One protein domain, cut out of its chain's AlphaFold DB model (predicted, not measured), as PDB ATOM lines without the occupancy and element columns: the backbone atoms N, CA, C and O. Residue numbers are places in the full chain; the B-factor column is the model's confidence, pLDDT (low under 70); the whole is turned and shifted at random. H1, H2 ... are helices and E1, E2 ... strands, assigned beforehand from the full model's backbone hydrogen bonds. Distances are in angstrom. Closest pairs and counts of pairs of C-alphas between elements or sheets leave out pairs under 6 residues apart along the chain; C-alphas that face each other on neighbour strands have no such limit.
ATOM      1  N   ILE A   9      -7.067 -46.182 -18.340       54.44
ATOM      2  CA  ILE A   9      -6.173 -46.799 -17.360       54.44
ATOM      3  C   ILE A   9      -4.745 -46.519 -17.815       54.44
ATOM      4  O   ILE A   9      -4.309 -46.956 -18.881       54.44
ATOM      5  N   VAL A  10      -4.054 -45.722 -17.005       56.66
ATOM      6  CA  VAL A  10      -2.614 -45.493 -17.095       56.66
ATOM      7  C   VAL A  10      -2.024 -46.158 -15.866       56.66
ATOM      8  O   VAL A  10      -2.242 -45.695 -14.748       56.66
ATOM      9  N   GLU A  11      -1.319 -47.260 -16.072       55.44
ATOM     10  CA  GLU A  11      -0.614 -47.964 -15.013       55.44
ATOM     11  C   GLU A  11       0.887 -47.721 -15.182       55.44
ATOM     12  O   GLU A  11       1.463 -47.917 -16.256       55.44
ATOM     13  N   VAL A  12       1.520 -47.230 -14.119       48.31
ATOM     14  CA  VAL A  12       2.962 -46.987 -14.074       48.31
ATOM     15  C   VAL A  12       3.565 -48.051 -13.169       48.31
ATOM     16  O   VAL A  12       3.324 -48.041 -11.965       48.31
ATOM     17  N   CYS A  13       4.344 -48.967 -13.745       38.62
ATOM     18  CA  CYS A  13       5.062 -49.998 -13.003       38.62
ATOM     19  C   CYS A  13       6.571 -49.793 -13.188       38.62
ATOM     20  O   CYS A  13       7.148 -50.124 -14.227       38.62
ATOM     21  N   GLY A  14       7.217 -49.193 -12.183       56.28
ATOM     22  CA  GLY A  14       8.644 -48.869 -12.225       56.28
ATOM     23  C   GLY A  14       8.989 -47.914 -13.371       56.28
ATOM     24  O   GLY A  14       8.497 -46.790 -13.423       56.28
ATOM     25  N   THR A  15       9.839 -48.362 -14.297       38.56
ATOM     26  CA  THR A  15      10.227 -47.602 -15.500       38.56
ATOM     27  C   THR A  15       9.282 -47.807 -16.679       38.56
ATOM     28  O   THR A  15       9.455 -47.147 -17.704       38.56
ATOM     29  N   THR A  16       8.309 -48.716 -16.560       36.03
ATOM     30  CA  THR A  16       7.390 -49.076 -17.637       36.03
ATOM     31  C   THR A  16       6.062 -48.355 -17.464       36.03
ATOM     32  O   THR A  16       5.404 -48.483 -16.430       36.03
ATOM     33  N   MET A  17       5.645 -47.621 -18.496       53.28
ATOM     34  CA  MET A  17       4.283 -47.100 -18.571       53.28
ATOM     35  C   MET A  17       3.452 -47.981 -19.489       53.28
ATOM     36  O   MET A  17       3.806 -48.181 -20.653       53.28
ATOM     37  N   LEU A  18       2.342 -48.468 -18.945       54.84
ATOM     38  CA  LEU A  18       1.322 -49.208 -19.656       54.84
ATOM     39  C   LEU A  18       0.080 -48.324 -19.740       54.84
ATOM     40  O   LEU A  18      -0.559 -48.027 -18.732       54.84
ATOM     41  N   ALA A  19      -0.270 -47.888 -20.945       59.19
ATOM     42  CA  ALA A  19      -1.546 -47.226 -21.179       59.19
ATOM     43  C   ALA A  19      -2.400 -48.111 -22.082       59.19
ATOM     44  O   ALA A  19      -1.976 -48.475 -23.182       59.19
ATOM     45  N   PHE A  20      -3.604 -48.447 -21.623       61.69
ATOM     46  CA  PHE A  20      -4.570 -49.195 -22.416       61.69
ATOM     47  C   PHE A  20      -5.973 -48.605 -22.291       61.69
ATOM     48  O   PHE A  20      -6.365 -48.054 -21.261       61.69
ATOM     49  N   PHE A  21      -6.737 -48.713 -23.378       57.81
ATOM     50  CA  PHE A  21      -8.145 -48.329 -23.409       57.81
ATOM     51  C   PHE A  21      -9.016 -49.575 -23.442       57.81
ATOM     52  O   PHE A  21      -8.912 -50.391 -24.362       57.81
ATOM     53  N   ILE A  22      -9.895 -49.683 -22.448       54.62
ATOM     54  CA  ILE A  22     -10.896 -50.744 -22.347       54.62
ATOM     55  C   ILE A  22     -12.240 -50.246 -22.872       54.62
ATOM     56  O   ILE A  22     -12.563 -49.064 -22.774       54.62
ATOM     57  N   GLN A  23     -13.028 -51.143 -23.455       53.78
ATOM     58  CA  GLN A  23     -14.422 -50.859 -23.810       53.78
ATOM     59  C   GLN A  23     -15.394 -51.245 -22.678       53.78
ATOM     60  O   GLN A  23     -16.480 -50.682 -22.594       53.78
ATOM     61  N   ASN A  24     -14.977 -52.150 -21.782       54.28
ATOM     62  CA  ASN A  24     -15.750 -52.667 -20.647       54.28
ATOM     63  C   ASN A  24     -15.024 -52.369 -19.327       54.28
ATOM     64  O   ASN A  24     -13.804 -52.270 -19.320       54.28
ATOM     65  N   THR A  25     -15.742 -52.260 -18.206       54.91
ATOM     66  CA  THR A  25     -15.204 -51.859 -16.887       54.91
ATOM     67  C   THR A  25     -14.289 -52.887 -16.204       54.91
ATOM     68  O   THR A  25     -13.670 -52.559 -15.195       54.91
ATOM     69  N   THR A  26     -14.159 -54.104 -16.743       53.62
ATOM     70  CA  THR A  26     -13.299 -55.165 -16.193       53.62
ATOM     71  C   THR A  26     -12.014 -55.297 -17.011       53.62
ATOM     72  O   THR A  26     -12.067 -55.549 -18.220       53.62
ATOM     73  N   VAL A  27     -10.858 -55.177 -16.348       54.69
ATOM     74  CA  VAL A  27      -9.543 -55.394 -16.968       54.69
ATOM     75  C   VAL A  27      -9.366 -56.885 -17.252       54.69
ATOM     76  O   VAL A  27      -9.129 -57.689 -16.358       54.69
ATOM     77  N   SER A  28      -9.512 -57.246 -18.522       60.91
ATOM     78  CA  SER A  28      -9.146 -58.545 -19.082       60.91
ATOM     79  C   SER A  28      -8.281 -58.279 -20.304       60.91
ATOM     80  O   SER A  28      -8.572 -57.355 -21.069       60.91
ATOM     81  N   THR A  29      -7.244 -59.088 -20.523       58.84
ATOM     82  CA  THR A  29      -6.397 -59.000 -21.725       58.84
ATOM     83  C   THR A  29      -7.211 -59.124 -23.014       58.84
ATOM     84  O   THR A  29      -6.838 -58.550 -24.032       58.84
ATOM     85  N   GLN A  30      -8.369 -59.791 -22.951       59.69
ATOM     86  CA  GLN A  30      -9.315 -59.939 -24.060       59.69
ATOM     87  C   GLN A  30     -10.024 -58.629 -24.452       59.69
ATOM     88  O   GLN A  30     -10.617 -58.564 -25.522       59.69
ATOM     89  N   ASN A  31      -9.961 -57.587 -23.614       68.88
ATOM     90  CA  ASN A  31     -10.673 -56.318 -23.811       68.88
ATOM     91  C   ASN A  31      -9.736 -55.131 -24.122       68.88
ATOM     92  O   ASN A  31     -10.168 -53.976 -24.057       68.88
ATOM     93  N   ILE A  32      -8.452 -55.384 -24.414       73.38
ATOM     94  CA  ILE A  32      -7.460 -54.340 -24.715       73.38
ATOM     95  C   ILE A  32      -7.497 -54.008 -26.212       73.38
ATOM     96  O   ILE A  32      -6.983 -54.750 -27.044       73.38
ATOM     97  N   ASN A  33      -8.063 -52.848 -26.551       80.81
ATOM     98  CA  ASN A  33      -8.218 -52.413 -27.948       80.81
ATOM     99  C   ASN A  33      -7.055 -51.554 -28.462       80.81
ATOM    100  O   ASN A  33      -6.875 -51.379 -29.671       80.81
ATOM    101  N   ALA A  34      -6.290 -50.977 -27.540       83.88
ATOM    102  CA  ALA A  34      -5.132 -50.152 -27.826       83.88
ATOM    103  C   ALA A  34      -4.140 -50.238 -26.666       83.88
ATOM    104  O   ALA A  34      -4.556 -50.329 -25.510       83.88
ATOM    105  N   LEU A  35      -2.853 -50.179 -26.989       86.62
ATOM    106  CA  LEU A  35      -1.750 -50.319 -26.050       86.62
ATOM    107  C   LEU A  35      -0.635 -49.331 -26.396       86.62
ATOM    108  O   LEU A  35      -0.268 -49.206 -27.566       86.62
ATOM    109  N   LEU A  36      -0.068 -48.685 -25.379       90.69
ATOM    110  CA  LEU A  36       1.223 -48.006 -25.445       90.69
ATOM    111  C   LEU A  36       2.121 -48.566 -24.339       90.69
ATOM    112  O   LEU A  36       1.735 -48.565 -23.170       90.69
ATOM    113  N   LEU A  37       3.303 -49.032 -24.738       88.69
ATOM    114  CA  LEU A  37       4.383 -49.477 -23.868       88.69
ATOM    115  C   LEU A  37       5.582 -48.556 -24.060       88.69
ATOM    116  O   LEU A  37       6.060 -48.373 -25.183       88.69
ATOM    117  N   ALA A  38       6.100 -48.019 -22.964       90.56
ATOM    118  CA  ALA A  38       7.273 -47.161 -22.984       90.56
ATOM    119  C   ALA A  38       8.182 -47.417 -21.788       90.56
ATOM    120  O   ALA A  38       7.722 -47.898 -20.751       90.56
ATOM    121  N   ARG A  39       9.454 -47.044 -21.934       89.19
ATOM    122  CA  ARG A  39      10.466 -47.079 -20.876       89.19
ATOM    123  C   ARG A  39      10.999 -45.680 -20.572       89.19
ATOM    124  O   ARG A  39      11.101 -44.845 -21.472       89.19
ATOM    125  N   LEU A  40      11.375 -45.444 -19.320       89.06
ATOM    126  CA  LEU A  40      12.159 -44.276 -18.912       89.06
ATOM    127  C   LEU A  40      13.647 -44.501 -19.224       89.06
ATOM    128  O   LEU A  40      14.215 -45.520 -18.830       89.06
ATOM    129  N   GLU A  41      14.284 -43.533 -19.874       87.50
ATOM    130  CA  GLU A  41      15.727 -43.499 -20.109       87.50
ATOM    131  C   GLU A  41      16.355 -42.506 -19.120       87.50
ATOM    132  O   GLU A  41      16.293 -41.288 -19.275       87.50
ATOM    133  N   ALA A  42      16.907 -43.044 -18.028       80.31
ATOM    134  CA  ALA A  42      17.350 -42.242 -16.884       80.31
ATOM    135  C   ALA A  42      18.531 -41.309 -17.203       80.31
ATOM    136  O   ALA A  42      18.661 -40.265 -16.572       80.31
ATOM    137  N   TYR A  43      19.373 -41.671 -18.175       83.19
ATOM    138  CA  TYR A  43      20.589 -40.926 -18.512       83.19
ATOM    139  C   TYR A  43      20.301 -39.500 -19.003       83.19
ATOM    140  O   TYR A  43      20.997 -38.568 -18.608       83.19
ATOM    141  N   ASP A  44      19.270 -39.314 -19.829       88.50
ATOM    142  CA  ASP A  44      18.880 -38.008 -20.372       88.50
ATOM    143  C   ASP A  44      17.485 -37.560 -19.909       88.50
ATOM    144  O   ASP A  44      16.927 -36.600 -20.444       88.50
ATOM    145  N   ASN A  45      16.929 -38.228 -18.889       91.25
ATOM    146  CA  ASN A  45      15.585 -37.986 -18.367       91.25
ATOM    147  C   ASN A  45      14.516 -37.996 -19.480       91.25
ATOM    148  O   ASN A  45      13.615 -37.153 -19.513       91.25
ATOM    149  N   SER A  46      14.620 -38.933 -20.420       94.06
ATOM    150  CA  SER A  46      13.693 -39.053 -21.542       94.06
ATOM    151  C   SER A  46      12.805 -40.287 -21.438       94.06
ATOM    152  O   SER A  46      12.988 -41.162 -20.592       94.06
ATOM    153  N   LYS A  47      11.783 -40.344 -22.290       94.50
ATOM    154  CA  LYS A  47      10.886 -41.491 -22.402       94.50
ATOM    155  C   LYS A  47      10.915 -42.052 -23.816       94.50
ATOM    156  O   LYS A  47      10.616 -41.336 -24.769       94.50
ATOM    157  N   TYR A  48      11.179 -43.348 -23.930       95.75
ATOM    158  CA  TYR A  48      11.210 -44.064 -25.199       95.75
ATOM    159  C   TYR A  48       9.968 -44.944 -25.356       95.75
ATOM    160  O   TYR A  48       9.718 -45.829 -24.533       95.75
ATOM    161  N   ILE A  49       9.185 -44.715 -26.410       96.44
ATOM    162  CA  ILE A  49       8.022 -45.543 -26.741       96.44
ATOM    163  C   ILE A  49       8.521 -46.797 -27.459       96.44
ATOM    164  O   ILE A  49       8.992 -46.738 -28.594       96.44
ATOM    165  N   CYS A  50       8.386 -47.941 -26.789       93.19
ATOM    166  CA  CYS A  50       8.769 -49.247 -27.317       93.19
ATOM    167  C   CYS A  50       7.718 -49.776 -28.296       93.19
ATOM    168  O   CYS A  50       8.060 -50.279 -29.361       93.19
ATOM    169  N   TYR A  51       6.438 -49.655 -27.929       91.12
ATOM    170  CA  TYR A  51       5.320 -50.132 -28.736       91.12
ATOM    171  C   TYR A  51       4.117 -49.209 -28.591       91.12
ATOM    172  O   TYR A  51       3.765 -48.789 -27.492       91.12
ATOM    173  N   ILE A  52       3.437 -48.954 -29.701       93.56
ATOM    174  CA  ILE A  52       2.094 -48.383 -29.713       93.56
ATOM    175  C   ILE A  52       1.282 -49.106 -30.780       93.56
ATOM    176  O   ILE A  52       1.699 -49.220 -31.932       93.56
ATOM    177  N   SER A  53       0.129 -49.634 -30.392       90.81
ATOM    178  CA  SER A  53      -0.721 -50.407 -31.288       90.81
ATOM    179  C   SER A  53      -2.193 -50.186 -30.981       90.81
ATOM    180  O   SER A  53      -2.591 -49.947 -29.843       90.81
ATOM    181  N   VAL A  54      -3.006 -50.265 -32.031       87.62
ATOM    182  CA  VAL A  54      -4.466 -50.235 -31.972       87.62
ATOM    183  C   VAL A  54      -4.969 -51.374 -32.850       87.62
ATOM    184  O   VAL A  54      -4.546 -51.486 -34.015       87.62
ATOM    185  N   LEU A  55      -5.872 -52.196 -32.310       84.19
ATOM    186  CA  LEU A  55      -6.548 -53.257 -33.060       84.19
ATOM    187  C   LEU A  55      -7.205 -52.674 -34.316       84.19
ATOM    188  O   LEU A  55      -7.717 -51.552 -34.298       84.19
ATOM    189  N   LYS A  56      -7.144 -53.402 -35.434       88.31
ATOM    190  CA  LYS A  56      -7.460 -52.879 -36.775       88.31
ATOM    191  C   LYS A  56      -8.877 -52.297 -36.851       88.31
ATOM    192  O   LYS A  56      -9.059 -51.196 -37.359       88.31
ATOM    193  N   GLU A  57      -9.842 -52.998 -36.277       87.12
ATOM    194  CA  GLU A  57     -11.262 -52.669 -36.131       87.12
ATOM    195  C   GLU A  57     -11.538 -51.458 -35.209       87.12
ATOM    196  O   GLU A  57     -12.630 -50.878 -35.222       87.12
ATOM    197  N   HIS A  58     -10.538 -51.027 -34.434       84.12
ATOM    198  CA  HIS A  58     -10.593 -49.863 -33.546       84.12
ATOM    199  C   HIS A  58      -9.724 -48.682 -34.019       84.12
ATOM    200  O   HIS A  58      -9.678 -47.639 -33.359       84.12
ATOM    201  N   ARG A  59      -9.062 -48.792 -35.178       86.81
ATOM    202  CA  ARG A  59      -8.299 -47.688 -35.789       86.81
ATOM    203  C   ARG A  59      -9.221 -46.584 -36.302       86.81
ATOM    204  O   ARG A  59     -10.422 -46.776 -36.461       86.81
ATOM    205  N   GLN A  60      -8.647 -45.403 -36.533       88.62
ATOM    206  CA  GLN A  60      -9.358 -44.197 -36.991       88.62
ATOM    207  C   GLN A  60     -10.489 -43.711 -36.064       88.62
ATOM    208  O   GLN A  60     -11.270 -42.840 -36.428       88.62
ATOM    209  N   LYS A  61     -10.533 -44.212 -34.822       86.75
ATOM    210  CA  LYS A  61     -11.436 -43.761 -33.747       86.75
ATOM    211  C   LYS A  61     -10.738 -42.852 -32.722       86.75
ATOM    212  O   LYS A  61     -11.257 -42.622 -31.638       86.75
ATOM    213  N   GLY A  62      -9.525 -42.382 -33.028       86.94
ATOM    214  CA  GLY A  62      -8.744 -41.489 -32.160       86.94
ATOM    215  C   GLY A  62      -7.994 -42.159 -31.000       86.94
ATOM    216  O   GLY A  62      -7.327 -41.459 -30.245       86.94
ATOM    217  N   LEU A  63      -8.035 -43.491 -30.860       86.25
ATOM    218  CA  LEU A  63      -7.394 -44.198 -29.736       86.25
ATOM    219  C   LEU A  63      -5.872 -44.003 -29.675       86.25
ATOM    220  O   LEU A  63      -5.349 -43.678 -28.615       86.25
ATOM    221  N   GLY A  64      -5.165 -44.135 -30.804       90.38
ATOM    222  CA  GLY A  64      -3.712 -43.913 -30.852       90.38
ATOM    223  C   GLY A  64      -3.331 -42.473 -30.492       90.38
ATOM    224  O   GLY A  64      -2.408 -42.249 -29.715       90.38
ATOM    225  N   THR A  65      -4.107 -41.500 -30.980       91.00
ATOM    226  CA  THR A  65      -3.974 -40.081 -30.617       91.00
ATOM    227  C   THR A  65      -4.183 -39.863 -29.128       91.00
ATOM    228  O   THR A  65      -3.395 -39.162 -28.505       91.00
ATOM    229  N   LYS A  66      -5.212 -40.481 -28.542       86.44
ATOM    230  CA  LYS A  66      -5.510 -40.362 -27.115       86.44
ATOM    231  C   LYS A  66      -4.406 -40.990 -26.256       86.44
ATOM    232  O   LYS A  66      -3.982 -40.350 -25.303       86.44
ATOM    233  N   LEU A  67      -3.898 -42.176 -26.621       89.12
ATOM    234  CA  LEU A  67      -2.793 -42.845 -25.912       89.12
ATOM    235  C   LEU A  67      -1.548 -41.958 -25.896       89.12
ATOM    236  O   LEU A  67      -0.992 -41.680 -24.838       89.12
ATOM    237  N   LEU A  68      -1.135 -41.493 -27.075       92.69
ATOM    238  CA  LEU A  68       0.073 -40.693 -27.220       92.69
ATOM    239  C   LEU A  68      -0.061 -39.316 -26.550       92.69
ATOM    240  O   LEU A  68       0.888 -38.846 -25.934       92.69
ATOM    241  N   ASN A  69      -1.243 -38.697 -26.611       90.88
ATOM    242  CA  ASN A  69      -1.522 -37.439 -25.919       90.88
ATOM    243  C   ASN A  69      -1.360 -37.577 -24.399       90.88
ATOM    244  O   ASN A  69      -0.621 -36.811 -23.789       90.88
ATOM    245  N   GLU A  70      -2.006 -38.574 -23.785       87.81
ATOM    246  CA  GLU A  70      -1.886 -38.806 -22.339       87.81
ATOM    247  C   GLU A  70      -0.442 -39.143 -21.938       87.81
ATOM    248  O   GLU A  70       0.058 -38.632 -20.937       87.81
ATOM    249  N   PHE A  71       0.270 -39.906 -22.770       90.88
ATOM    250  CA  PHE A  71       1.685 -40.194 -22.560       90.88
ATOM    251  C   PHE A  71       2.566 -38.934 -22.573       90.88
ATOM    252  O   PHE A  71       3.410 -38.747 -21.693       90.88
ATOM    253  N   ILE A  72       2.364 -38.045 -23.550       93.06
ATOM    254  CA  ILE A  72       3.108 -36.784 -23.657       93.06
ATOM    255  C   ILE A  72       2.750 -35.844 -22.500       93.06
ATOM    256  O   ILE A  72       3.646 -35.230 -21.925       93.06
ATOM    257  N   LYS A  73       1.474 -35.756 -22.102       90.06
ATOM    258  CA  LYS A  73       1.063 -34.992 -20.911       90.06
ATOM    259  C   LYS A  73       1.771 -35.478 -19.656       90.06
ATOM    260  O   LYS A  73       2.207 -34.654 -18.856       90.06
ATOM    261  N   ASP A  74       1.922 -36.789 -19.495       89.25
ATOM    262  CA  ASP A  74       2.676 -37.341 -18.376       89.25
ATOM    263  C   ASP A  74       4.166 -36.980 -18.449       89.25
ATOM    264  O   ASP A  74       4.759 -36.605 -17.442       89.25
ATOM    265  N   ALA A  75       4.772 -37.029 -19.641       92.31
ATOM    266  CA  ALA A  75       6.150 -36.580 -19.848       92.31
ATOM    267  C   ALA A  75       6.350 -35.096 -19.484       92.31
ATOM    268  O   ALA A  75       7.330 -34.754 -18.827       92.31
ATOM    269  N   ILE A  76       5.395 -34.230 -19.843       91.69
ATOM    270  CA  ILE A  76       5.381 -32.810 -19.454       91.69
ATOM    271  C   ILE A  76       5.262 -32.674 -17.931       91.69
ATOM    272  O   ILE A  76       6.046 -31.963 -17.310       91.69
ATOM    273  N   ARG A  77       4.307 -33.380 -17.315       90.50
ATOM    274  CA  ARG A  77       4.045 -33.336 -15.866       90.50
ATOM    275  C   ARG A  77       5.252 -33.773 -15.036       90.50
ATOM    276  O   ARG A  77       5.486 -33.211 -13.972       90.50
ATOM    277  N   LEU A  78       5.994 -34.771 -15.511       89.81
ATOM    278  CA  LEU A  78       7.204 -35.283 -14.861       89.81
ATOM    279  C   LEU A  78       8.479 -34.535 -15.274       89.81
ATOM    280  O   LEU A  78       9.567 -34.923 -14.856       89.81
ATOM    281  N   ASN A  79       8.356 -33.471 -16.072       92.31
ATOM    282  CA  ASN A  79       9.475 -32.664 -16.550       92.31
ATOM    283  C   ASN A  79      10.564 -33.509 -17.244       92.31
ATOM    284  O   ASN A  79      11.760 -33.305 -17.030       92.31
ATOM    285  N   ASN A  80      10.151 -34.499 -18.045       94.50
ATOM    286  CA  ASN A  80      11.064 -35.257 -18.897       94.50
ATOM    287  C   ASN A  80      11.639 -34.346 -19.989       94.50
ATOM    288  O   ASN A  80      10.969 -33.425 -20.444       94.50
ATOM    289  N   ALA A  81      12.858 -34.620 -20.449       95.81
ATOM    290  CA  ALA A  81      13.501 -33.826 -21.491       95.81
ATOM    291  C   ALA A  81      12.795 -33.992 -22.847       95.81
ATOM    292  O   ALA A  81      12.479 -33.014 -23.529       95.81
ATOM    293  N   ARG A  82      12.513 -35.243 -23.228       95.88
ATOM    294  CA  ARG A  82      11.917 -35.586 -24.524       95.88
ATOM    295  C   ARG A  82      11.136 -36.897 -24.497       95.88
ATOM    296  O   ARG A  82      11.312 -37.729 -23.605       95.88
ATOM    297  N   VAL A  83      10.321 -37.084 -25.529       97.06
ATOM    298  CA  VAL A  83       9.703 -38.359 -25.912       97.06
ATOM    299  C   VAL A  83      10.283 -38.801 -27.251       97.06
ATOM    300  O   VAL A  83      10.347 -37.993 -28.174       97.06
ATOM    301  N   SER A  84      10.680 -40.065 -27.383       97.38
ATOM    302  CA  SER A  84      11.297 -40.605 -28.601       97.38
ATOM    303  C   SER A  84      10.724 -41.965 -29.005       97.38
ATOM    304  O   SER A  84      10.152 -42.688 -28.187       97.38
ATOM    305  N   LEU A  85      10.840 -42.297 -30.294       98.06
ATOM    306  CA  LEU A  85      10.492 -43.606 -30.855       98.06
ATOM    307  C   LEU A  85      11.192 -43.847 -32.193       98.06
ATOM    308  O   LEU A  85      11.680 -42.912 -32.829       98.06
ATOM    309  N   HIS A  86      11.137 -45.091 -32.662       97.56
ATOM    310  CA  HIS A  86      11.450 -45.444 -34.044       97.56
ATOM    311  C   HIS A  86      10.195 -45.916 -34.776       97.56
ATOM    312  O   HIS A  86       9.323 -46.567 -34.201       97.56
ATOM    313  N   VAL A  87      10.090 -45.588 -36.064       96.94
ATOM    314  CA  VAL A  87       8.954 -45.983 -36.906       96.94
ATOM    315  C   VAL A  87       9.437 -46.420 -38.277       96.94
ATOM    316  O   VAL A  87      10.313 -45.792 -38.858       96.94
ATOM    317  N   ASN A  88       8.872 -47.507 -38.796       96.44
ATOM    318  CA  ASN A  88       9.162 -47.970 -40.148       96.44
ATOM    319  C   ASN A  88       8.814 -46.903 -41.201       96.44
ATOM    320  O   ASN A  88       7.763 -46.266 -41.099       96.44
ATOM    321  N   THR A  89       9.661 -46.732 -42.220       95.69
ATOM    322  CA  THR A  89       9.499 -45.664 -43.230       95.69
ATOM    323  C   THR A  89       8.207 -45.776 -44.045       95.69
ATOM    324  O   THR A  89       7.685 -44.763 -44.524       95.69
ATOM    325  N   GLU A  90       7.642 -46.982 -44.147       95.19
ATOM    326  CA  GLU A  90       6.385 -47.247 -44.857       95.19
ATOM    327  C   GLU A  90       5.151 -47.239 -43.956       95.19
ATOM    328  O   GLU A  90       4.021 -47.345 -44.436       95.19
ATOM    329  N   ASN A  91       5.308 -47.027 -42.646       94.56
ATOM    330  CA  ASN A  91       4.168 -46.902 -41.743       94.56
ATOM    331  C   ASN A  91       3.579 -45.480 -41.778       94.56
ATOM    332  O   ASN A  91       3.642 -44.726 -40.801       94.56
ATOM    333  N   LYS A  92       2.980 -45.113 -42.920       93.25
ATOM    334  CA  LYS A  92       2.423 -43.771 -43.173       93.25
ATOM    335  C   LYS A  92       1.357 -43.369 -42.149       93.25
ATOM    336  O   LYS A  92       1.302 -42.215 -41.734       93.25
ATOM    337  N   SER A  93       0.553 -44.326 -41.676       93.31
ATOM    338  CA  SER A  93      -0.460 -44.065 -40.648       93.31
ATOM    339  C   SER A  93       0.159 -43.650 -39.311       93.31
ATOM    340  O   SER A  93      -0.353 -42.731 -38.672       93.31
ATOM    341  N   ALA A  94       1.229 -44.318 -38.870       95.25
ATOM    342  CA  ALA A  94       1.913 -43.961 -37.628       95.25
ATOM    343  C   ALA A  94       2.690 -42.649 -37.782       95.25
ATOM    344  O   ALA A  94       2.604 -41.785 -36.915       95.25
ATOM    345  N   LEU A  95       3.368 -42.453 -38.918       95.06
ATOM    346  CA  LEU A  95       4.057 -41.200 -39.233       95.06
ATOM    347  C   LEU A  95       3.114 -39.996 -39.182       95.06
ATOM    348  O   LEU A  95       3.410 -39.020 -38.497       95.06
ATOM    349  N   SER A  96       1.949 -40.091 -39.828       93.44
ATOM    350  CA  SER A  96       0.924 -39.041 -39.793       93.44
ATOM    351  C   SER A  96       0.480 -38.719 -38.359       93.44
ATOM    352  O   SER A  96       0.406 -37.550 -37.977       93.44
ATOM    353  N   LEU A  97       0.268 -39.746 -37.525       94.94
ATOM    354  CA  LEU A  97      -0.058 -39.572 -36.108       94.94
ATOM    355  C   LEU A  97       1.056 -38.832 -35.348       94.94
ATOM    356  O   LEU A  97       0.774 -37.857 -34.651       94.94
ATOM    357  N   TYR A  98       2.308 -39.268 -35.476       96.12
ATOM    358  CA  TYR A  98       3.431 -38.683 -34.740       96.12
ATOM    359  C   TYR A  98       3.705 -37.238 -35.164       96.12
ATOM    360  O   TYR A  98       3.878 -36.366 -34.309       96.12
ATOM    361  N   LEU A  99       3.655 -36.952 -36.468       93.31
ATOM    362  CA  LEU A  99       3.797 -35.597 -37.002       93.31
ATOM    363  C   LEU A  99       2.684 -34.674 -36.491       93.31
ATOM    364  O   LEU A  99       2.973 -33.562 -36.037       93.31
ATOM    365  N   LYS A 100       1.430 -35.154 -36.478       92.50
ATOM    366  CA  LYS A 100       0.282 -34.442 -35.889       92.50
ATOM    367  C   LYS A 100       0.473 -34.162 -34.396       92.50
ATOM    368  O   LYS A 100       0.058 -33.111 -33.915       92.50
ATOM    369  N   CYS A 101       1.128 -35.067 -33.674       93.69
ATOM    370  CA  CYS A 101       1.524 -34.885 -32.277       93.69
ATOM    371  C   CYS A 101       2.689 -33.927 -32.054       93.69
ATOM    372  O   CYS A 101       3.048 -33.687 -30.906       93.69
ATOM    373  N   GLY A 102       3.248 -33.338 -33.110       92.88
ATOM    374  CA  GLY A 102       4.369 -32.415 -32.986       92.88
ATOM    375  C   GLY A 102       5.725 -33.113 -32.919       92.88
ATOM    376  O   GLY A 102       6.736 -32.427 -32.802       92.88
ATOM    377  N   MET A 103       5.773 -34.445 -33.052       94.88
ATOM    378  CA  MET A 103       7.041 -35.161 -33.176       94.88
ATOM    379  C   MET A 103       7.701 -34.839 -34.521       94.88
ATOM    380  O   MET A 103       7.027 -34.493 -35.499       94.88
ATOM    381  N   ARG A 104       9.023 -34.970 -34.588       93.44
ATOM    382  CA  ARG A 104       9.822 -34.725 -35.792       93.44
ATOM    383  C   ARG A 104      10.825 -35.831 -36.013       93.44
ATOM    384  O   ARG A 104      11.367 -36.366 -35.054       93.44
ATOM    385  N   CYS A 105      11.087 -36.110 -37.282       94.81
ATOM    386  CA  CYS A 105      12.164 -37.000 -37.657       94.81
ATOM    387  C   CYS A 105      13.506 -36.290 -37.503       94.81
ATOM    388  O   CYS A 105      13.699 -35.206 -38.056       94.81
ATOM    389  N   ILE A 106      14.414 -36.906 -36.757       94.38
ATOM    390  CA  ILE A 106      15.773 -36.402 -36.547       94.38
ATOM    391  C   ILE A 106      16.830 -37.247 -37.235       94.38
ATOM    392  O   ILE A 106      17.968 -36.791 -37.331       94.38
ATOM    393  N   ASP A 107      16.468 -38.451 -37.677       95.19
ATOM    394  CA  ASP A 107      17.388 -39.351 -38.350       95.19
ATOM    395  C   ASP A 107      16.671 -40.405 -39.202       95.19
ATOM    396  O   ASP A 107      15.556 -40.833 -38.882       95.19
ATOM    397  N   TYR A 108      17.349 -40.844 -40.260       95.19
ATOM    398  CA  TYR A 108      16.980 -41.993 -41.081       95.19
ATOM    399  C   TYR A 108      17.976 -43.122 -40.812       95.19
ATOM    400  O   TYR A 108      19.173 -42.976 -41.046       95.19
ATOM    401  N   ILE A 109      17.475 -44.265 -40.350       96.31
ATOM    402  CA  ILE A 109      18.297 -45.392 -39.918       96.31
ATOM    403  C   ILE A 109      18.063 -46.574 -40.871       96.31
ATOM    404  O   ILE A 109      17.031 -47.253 -40.769       96.31
ATOM    405  N   PRO A 110      18.985 -46.838 -41.815       95.75
ATOM    406  CA  PRO A 110      18.874 -47.984 -42.705       95.75
ATOM    407  C   PRO A 110      19.077 -49.296 -41.939       95.75
ATOM    408  O   PRO A 110      19.925 -49.383 -41.055       95.75
ATOM    409  N   GLY A 111      18.305 -50.329 -42.283       96.38
ATOM    410  CA  GLY A 111      18.455 -51.664 -41.686       96.38
ATOM    411  C   GLY A 111      18.073 -51.775 -40.203       96.38
ATOM    412  O   GLY A 111      18.369 -52.792 -39.586       96.38
ATOM    413  N   TYR A 112      17.401 -50.775 -39.623       96.88
ATOM    414  CA  TYR A 112      16.940 -50.795 -38.231       96.88
ATOM    415  C   TYR A 112      16.117 -52.044 -37.870       96.88
ATOM    416  O   TYR A 112      16.293 -52.607 -36.795       96.88
ATOM    417  N   TYR A 113      15.231 -52.488 -38.766       95.12
ATOM    418  CA  TYR A 113      14.363 -53.652 -38.544       95.12
ATOM    419  C   TYR A 113      14.938 -54.956 -39.116       95.12
ATOM    420  O   TYR A 113      14.183 -55.900 -39.335       95.12
ATOM    421  N   PHE A 114      16.250 -55.007 -39.382       95.81
ATOM    422  CA  PHE A 114      16.898 -56.142 -40.042       95.81
ATOM    423  C   PHE A 114      16.531 -57.487 -39.402       95.81
ATOM    424  O   PHE A 114      16.741 -57.708 -38.210       95.81
ATOM    425  N   GLY A 115      16.029 -58.402 -40.231       93.50
ATOM    426  CA  GLY A 115      15.680 -59.765 -39.828       93.50
ATOM    427  C   GLY A 115      14.214 -59.945 -39.439       93.50
ATOM    428  O   GLY A 115      13.761 -61.084 -39.347       93.50
ATOM    429  N   ASP A 116      13.447 -58.861 -39.288       91.75
ATOM    430  CA  ASP A 116      12.002 -58.928 -39.089       91.75
ATOM    431  C   ASP A 116      11.267 -58.758 -40.429       91.75
ATOM    432  O   ASP A 116      11.170 -57.669 -41.007       91.75
ATOM    433  N   GLN A 117      10.738 -59.876 -40.927       91.56
ATOM    434  CA  GLN A 117      10.033 -59.950 -42.208       91.56
ATOM    435  C   GLN A 117       8.617 -59.353 -42.164       91.56
ATOM    436  O   GLN A 117       7.974 -59.243 -43.207       91.56
ATOM    437  N   SER A 118       8.112 -58.958 -40.989       90.38
ATOM    438  CA  SER A 118       6.799 -58.316 -40.869       90.38
ATOM    439  C   SER A 118       6.792 -56.863 -41.363       90.38
ATOM    440  O   SER A 118       5.725 -56.310 -41.650       90.38
ATOM    441  N   TYR A 119       7.967 -56.241 -41.500       91.19
ATOM    442  CA  TYR A 119       8.107 -54.860 -41.943       91.19
ATOM    443  C   TYR A 119       8.312 -54.744 -43.457       91.19
ATOM    444  O   TYR A 119       9.169 -55.402 -44.042       91.19
ATOM    445  N   ALA A 120       7.566 -53.825 -44.080       89.88
ATOM    446  CA  ALA A 120       7.617 -53.578 -45.524       89.88
ATOM    447  C   ALA A 120       8.994 -53.094 -46.012       89.88
ATOM    448  O   ALA A 120       9.425 -53.431 -47.111       89.88
ATOM    449  N   THR A 121       9.701 -52.323 -45.185       94.38
ATOM    450  CA  THR A 121      11.116 -51.982 -45.379       94.38
ATOM    451  C   THR A 121      11.886 -52.310 -44.116       94.38
ATOM    452  O   THR A 121      11.307 -52.467 -43.048       94.38
ATOM    453  N   GLN A 122      13.207 -52.367 -44.199       96.31
ATOM    454  CA  GLN A 122      14.043 -52.583 -43.018       96.31
ATOM    455  C   GLN A 122      14.513 -51.255 -42.403       96.31
ATOM    456  O   GLN A 122      15.339 -51.253 -41.501       96.31
ATOM    457  N   ASN A 123      13.995 -50.116 -42.875       96.38
ATOM    458  CA  ASN A 123      14.469 -48.781 -42.516       96.38
ATOM    459  C   ASN A 123      13.543 -48.129 -41.486       96.38
ATOM    460  O   ASN A 123      12.328 -48.361 -41.493       96.38
ATOM    461  N   ALA A 124      14.100 -47.274 -40.632       97.12
ATOM    462  CA  ALA A 124      13.339 -46.520 -39.646       97.12
ATOM    463  C   ALA A 124      13.607 -45.017 -39.722       97.12
ATOM    464  O   ALA A 124      14.707 -44.579 -40.045       97.12
ATOM    465  N   PHE A 125      12.610 -44.234 -39.333       97.19
ATOM    466  CA  PHE A 125      12.794 -42.860 -38.893       97.19
ATOM    467  C   PHE A 125      12.913 -42.828 -37.369       97.19
ATOM    468  O   PHE A 125      12.092 -43.436 -36.674       97.19
ATOM    469  N   SER A 126      13.905 -42.103 -36.855       97.00
ATOM    470  CA  SER A 126      13.990 -41.750 -35.437       97.00
ATOM    471  C   SER A 126      13.197 -40.472 -35.197       97.00
ATOM    472  O   SER A 126      13.495 -39.430 -35.784       97.00
ATOM    473  N   MET A 127      12.152 -40.560 -34.378       96.69
ATOM    474  CA  MET A 127      11.211 -39.474 -34.127       96.69
ATOM    475  C   MET A 127      11.351 -38.976 -32.692       96.69
ATOM    476  O   MET A 127      11.345 -39.785 -31.764       96.69
ATOM    477  N   ILE A 128      11.388 -37.655 -32.491       95.81
ATOM    478  CA  ILE A 128      11.415 -37.043 -31.154       95.81
ATOM    479  C   ILE A 128      10.358 -35.954 -30.987       95.81
ATOM    480  O   ILE A 128       9.952 -35.309 -31.953       95.81
ATOM    481  N   LEU A 129       9.984 -35.703 -29.738       95.44
ATOM    482  CA  LEU A 129       9.325 -34.490 -29.269       95.44
ATOM    483  C   LEU A 129      10.099 -33.958 -28.066       95.44
ATOM    484  O   LEU A 129      10.202 -34.631 -27.043       95.44
ATOM    485  N   GLU A 130      10.634 -32.750 -28.200       94.88
ATOM    486  CA  GLU A 130      11.282 -32.021 -27.109       94.88
ATOM    487  C   GLU A 130      10.195 -31.415 -26.213       94.88
ATOM    488  O   GLU A 130       9.396 -30.590 -26.657       94.88
ATOM    489  N   VAL A 131      10.133 -31.838 -24.949       94.56
ATOM    490  CA  VAL A 131       9.037 -31.473 -24.030       94.56
ATOM    491  C   VAL A 131       9.021 -29.970 -23.757       94.56
ATOM    492  O   VAL A 131       7.955 -29.357 -23.741       94.56
ATOM    493  N   LYS A 132      10.205 -29.357 -23.640       92.69
ATOM    494  CA  LYS A 132      10.380 -27.905 -23.461       92.69
ATOM    495  C   LYS A 132       9.741 -27.060 -24.575       92.69
ATOM    496  O   LYS A 132       9.464 -25.887 -24.362       92.69
ATOM    497  N   ASN A 133       9.510 -27.648 -25.751       92.75
ATOM    498  CA  ASN A 133       8.945 -26.961 -26.908       92.75
ATOM    499  C   ASN A 133       7.406 -27.037 -26.951       92.75
ATOM    500  O   ASN A 133       6.784 -26.452 -27.840       92.75
ATOM    501  N   VAL A 134       6.759 -27.770 -26.039       92.19
ATOM    502  CA  VAL A 134       5.296 -27.890 -26.011       92.19
ATOM    503  C   VAL A 134       4.685 -26.630 -25.393       92.19
ATOM    504  O   VAL A 134       4.818 -26.393 -24.196       92.19
ATOM    505  N   LYS A 135       3.960 -25.836 -26.194       86.25
ATOM    506  CA  LYS A 135       3.328 -24.583 -25.731       86.25
ATOM    507  C   LYS A 135       2.071 -24.823 -24.903       86.25
ATOM    508  O   LYS A 135       1.753 -24.049 -24.007       86.25
ATOM    509  N   ASN A 136       1.311 -25.859 -25.254       79.69
ATOM    510  CA  ASN A 136       0.033 -26.155 -24.625       79.69
ATOM    511  C   ASN A 136      -0.169 -27.669 -24.490       79.69
ATOM    512  O   ASN A 136      -0.430 -28.375 -25.465       79.69
ATOM    513  N   SER A 137      -0.086 -28.160 -23.254       75.12
ATOM    514  CA  SER A 137      -0.264 -29.579 -22.923       75.12
ATOM    515  C   SER A 137      -1.691 -30.089 -23.166       75.12
ATOM    516  O   SER A 137      -1.887 -31.287 -23.360       75.12
ATOM    517  N   THR A 138      -2.701 -29.213 -23.193       73.19
ATOM    518  CA  THR A 138      -4.103 -29.614 -23.422       73.19
ATOM    519  C   THR A 138      -4.427 -29.873 -24.893       73.19
ATOM    520  O   THR A 138      -5.382 -30.598 -25.177       73.19
ATOM    521  N   THR A 139      -3.622 -29.347 -25.823       71.62
ATOM    522  CA  THR A 139      -3.862 -29.445 -27.273       71.62
ATOM    523  C   THR A 139      -2.803 -30.250 -28.026       71.62
ATOM    524  O   THR A 139      -2.894 -30.400 -29.249       71.62
ATOM    525  N   VAL A 140      -1.815 -30.823 -27.328       80.94
ATOM    526  CA  VAL A 140      -0.831 -31.710 -27.960       80.94
ATOM    527  C   VAL A 140      -1.553 -32.892 -28.636       80.94
ATOM    528  O   VAL A 140      -2.603 -33.344 -28.175       80.94
ATOM    529  N   CYS A 141      -1.070 -33.326 -29.806       86.81
ATOM    530  CA  CYS A 141      -1.760 -34.283 -30.694       86.81
ATOM    531  C   CYS A 141      -3.056 -33.823 -31.381       86.81
ATOM    532  O   CYS A 141      -3.611 -34.590 -32.175       86.81
ATOM    533  N   GLN A 142      -3.523 -32.589 -31.174       84.31
ATOM    534  CA  GLN A 142      -4.610 -32.016 -31.978       84.31
ATOM    535  C   GLN A 142      -4.072 -31.335 -33.240       84.31
ATOM    536  O   GLN A 142      -4.652 -31.485 -34.316       84.31
ATOM    537  N   SER A 143      -2.934 -30.650 -33.117       82.88
ATOM    538  CA  SER A 143      -2.216 -29.992 -34.208       82.88
ATOM    539  C   SER A 143      -0.717 -29.964 -33.919       82.88
ATOM    540  O   SER A 143      -0.302 -29.771 -32.775       82.88
ATOM    541  N   ALA A 144       0.098 -30.062 -34.973       80.75
ATOM    542  CA  ALA A 144       1.548 -29.920 -34.875       80.75
ATOM    543  C   ALA A 144       1.982 -28.524 -34.385       80.75
ATOM    544  O   ALA A 144       3.104 -28.382 -33.908       80.75
ATOM    545  N   ALA A 145       1.098 -27.519 -34.468       82.38
ATOM    546  CA  ALA A 145       1.323 -26.159 -33.973       82.38
ATOM    547  C   ALA A 145       1.371 -26.058 -32.436       82.38
ATOM    548  O   ALA A 145       1.797 -25.035 -31.903       82.38
ATOM    549  N   ALA A 146       0.958 -27.107 -31.715       83.00
ATOM    550  CA  ALA A 146       1.087 -27.172 -30.257       83.00
ATOM    551  C   ALA A 146       2.554 -27.280 -29.784       83.00
ATOM    552  O   ALA A 146       2.821 -27.119 -28.592       83.00
ATOM    553  N   VAL A 147       3.493 -27.538 -30.704       87.31
ATOM    554  CA  VAL A 147       4.930 -27.670 -30.435       87.31
ATOM    555  C   VAL A 147       5.706 -26.641 -31.257       87.31
ATOM    556  O   VAL A 147       5.604 -26.608 -32.484       87.31
ATOM    557  N   GLU A 148       6.482 -25.799 -30.577       87.69
ATOM    558  CA  GLU A 148       7.350 -24.799 -31.198       87.69
ATOM    559  C   GLU A 148       8.609 -25.424 -31.777       87.69
ATOM    560  O   GLU A 148       9.280 -26.214 -31.123       87.69
ATOM    561  N   ILE A 149       8.966 -25.024 -32.989       83.44
ATOM    562  CA  ILE A 149      10.230 -25.388 -33.617       83.44
ATOM    563  C   ILE A 149      10.756 -24.150 -34.321       83.44
ATOM    564  O   ILE A 149      10.006 -23.472 -35.028       83.44
ATOM    565  N   SER A 150      12.044 -23.866 -34.140       83.75
ATOM    566  CA  SER A 150      12.675 -22.784 -34.882       83.75
ATOM    567  C   SER A 150      12.745 -23.124 -36.382       83.75
ATOM    568  O   SER A 150      12.892 -24.296 -36.749       83.75
ATOM    569  N   PRO A 151      12.701 -22.126 -37.283       84.19
ATOM    570  CA  PRO A 151      12.846 -22.364 -38.722       84.19
ATOM    571  C   PRO A 151      14.127 -23.137 -39.084       84.19
ATOM    572  O   PRO A 151      14.107 -23.986 -39.976       84.19
ATOM    573  N   ASN A 152      15.220 -22.901 -38.349       86.12
ATOM    574  CA  ASN A 152      16.494 -23.598 -38.534       86.12
ATOM    575  C   ASN A 152      16.391 -25.088 -38.186       86.12
ATOM    576  O   ASN A 152      16.793 -25.931 -38.984       86.12
ATOM    577  N   GLU A 153      15.812 -25.432 -37.033       83.25
ATOM    578  CA  GLU A 153      15.568 -26.831 -36.658       83.25
ATOM    579  C   GLU A 153      14.644 -27.520 -37.665       83.25
ATOM    580  O   GLU A 153      14.901 -28.651 -38.074       83.25
ATOM    581  N   GLN A 154      13.603 -26.825 -38.132       81.69
ATOM    582  CA  GLN A 154      12.704 -27.366 -39.147       81.69
ATOM    583  C   GLN A 154      13.437 -27.690 -40.454       81.69
ATOM    584  O   GLN A 154      13.175 -28.734 -41.054       81.69
ATOM    585  N   ALA A 155      14.349 -26.818 -40.891       83.94
ATOM    586  CA  ALA A 155      15.171 -27.048 -42.075       83.94
ATOM    587  C   ALA A 155      16.110 -28.249 -41.888       83.94
ATOM    588  O   ALA A 155      16.176 -29.113 -42.763       83.94
ATOM    589  N   ILE A 156      16.757 -28.358 -40.722       84.75
ATOM    590  CA  ILE A 156      17.633 -29.488 -40.378       84.75
ATOM    591  C   ILE A 156      16.856 -30.809 -40.423       84.75
ATOM    592  O   ILE A 156      17.306 -31.768 -41.048       84.75
ATOM    593  N   TYR A 157      15.672 -30.875 -39.809       84.12
ATOM    594  CA  TYR A 157      14.864 -32.099 -39.793       84.12
ATOM    595  C   TYR A 157      14.395 -32.509 -41.190       84.12
ATOM    596  O   TYR A 157      14.444 -33.690 -41.539       84.12
ATOM    597  N   LYS A 158      14.006 -31.540 -42.028       82.56
ATOM    598  CA  LYS A 158      13.665 -31.800 -43.434       82.56
ATOM    599  C   LYS A 158      14.858 -32.321 -44.235       82.56
ATOM    600  O   LYS A 158      14.679 -33.211 -45.055       82.56
ATOM    601  N   GLN A 159      16.060 -31.804 -43.980       85.31
ATOM    602  CA  GLN A 159      17.278 -32.274 -44.639       85.31
ATOM    603  C   GLN A 159      17.650 -33.699 -44.216       85.31
ATOM    604  O   GLN A 159      18.056 -34.496 -45.057       85.31
ATOM    605  N   LYS A 160      17.524 -34.025 -42.925       82.88
ATOM    606  CA  LYS A 160      17.880 -35.350 -42.398       82.88
ATOM    607  C   LYS A 160      16.885 -36.437 -42.788       82.88
ATOM    608  O   LYS A 160      17.277 -37.580 -42.993       82.88
ATOM    609  N   CYS A 161      15.609 -36.082 -42.911       85.81
ATOM    610  CA  CYS A 161      14.547 -37.032 -43.212       85.81
ATOM    611  C   CYS A 161      13.632 -36.550 -44.345       85.81
ATOM    612  O   CYS A 161      12.426 -36.416 -44.129       85.81
ATOM    613  N   PRO A 162      14.142 -36.316 -45.566       80.25
ATOM    614  CA  PRO A 162      13.327 -35.781 -46.660       80.25
ATOM    615  C   PRO A 162      12.145 -36.705 -46.985       80.25
ATOM    616  O   PRO A 162      11.024 -36.260 -47.203       80.25
ATOM    617  N   GLN A 163      12.376 -38.014 -46.893       77.31
ATOM    618  CA  GLN A 163      11.391 -39.066 -47.146       77.31
ATOM    619  C   GLN A 163      10.221 -39.087 -46.144       77.31
ATOM    620  O   GLN A 163       9.186 -39.679 -46.437       77.31
ATOM    621  N   ALA A 164      10.366 -38.467 -44.968       69.56
ATOM    622  CA  ALA A 164       9.307 -38.406 -43.961       69.56
ATOM    623  C   ALA A 164       8.259 -37.314 -44.256       69.56
ATOM    624  O   ALA A 164       7.220 -37.286 -43.597       69.56
ATOM    625  N   PHE A 165       8.532 -36.420 -45.218       65.19
ATOM    626  CA  PHE A 165       7.701 -35.253 -45.544       65.19
ATOM    627  C   PHE A 165       7.148 -35.260 -46.976       65.19
ATOM    628  O   PHE A 165       6.518 -34.284 -47.372       65.19
TER     629      PHE A 165
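What this domain is: This is residues 9 to 165 of the 167 residues of the protein "Hypothetical protein" of Rotaria magnacalcarata (UniProt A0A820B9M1). What shape do these atoms make? One twisted sheet of seven strands curls round helix H1, with H2 on the same face and H3 on that face too, at the edge strand E6; the other face bears no named helix. What builds it? The printed part has 157 residues, mixed in class, with three named helices and seven named strands in the order E1 E2 E3 E4 H1 E5 H2 E6 E7 H3; the mixed sheet runs E1 E2 E3 E4 E5 E7 E6. It is compact, with a radius of gyration of the C-alphas of 15.6 A and spans of 48 by 38 by 31 A.

Where its parts are: Where are the first strands? E1 is residues 9 to 13, beginning at C-alpha 9 (-6.173, -46.799, -17.360), and E2 is 16 to 22. E3, 32 to 41, is 26.0 A long; E4, 46 to 54, bends by 53 degrees at residue 50. What follows? H1, 63 to 77, is 21.0 A long; then come E5, 82 to 88, H2, 92 to 100, E6, 104 to 109, and E7, 124 to 130. H3, 151 to 160, ends at C-alpha 160 (17.880, -35.350, -42.398).

How they stand to each other: How do the strands pair? E1 to E4 form a meander of hairpins, each strand the antiparallel neighbour of the one before; within hydrogen-bond range are N 11 and O 18, 2.9 A, N 36 and O 19, 2.9 A, and N 37 and O 51, 2.8 A. E4 and E5 are parallel, with N 49 and O 84 at 2.9 A. E7 is antiparallel to E5, with N 129 and O 83 at 2.8 A, and to its hairpin partner E6, with N 109 and O 124 at 2.8 A. Which units cross over? E4, H1, E5 are a strand-helix-strand unit, parallel neighbours with a helix between; E5, H2, E6 are a split one, with E7 between its strands; both crossovers are right-handed. How do the helices sit? H1 and H2 on one face make two layers, helices over a sheet; the closest C-alphas of E3 and H1 are Leu 36 and Leu 67, 6.6 A. H2 runs along the strands over E5 at a height over the sheet of 8.4 A; the closest C-alphas of E6 and H3 are Ile 106 and Tyr 157, 5.5 A. In H1, H2 and H3 every O i to N i+4 pair is within hydrogen-bond range.

The domain as a whole: How far does it reach? The two C-alphas farthest apart, Thr 26 and Asn 152, are 48.8 A apart. Which links are long? Residues 110 to 123 and 131 to 150 are long links; the printed part has no cut. Where is confidence low? Residues 9 to 31 and 164 to 165 have pLDDT under 70.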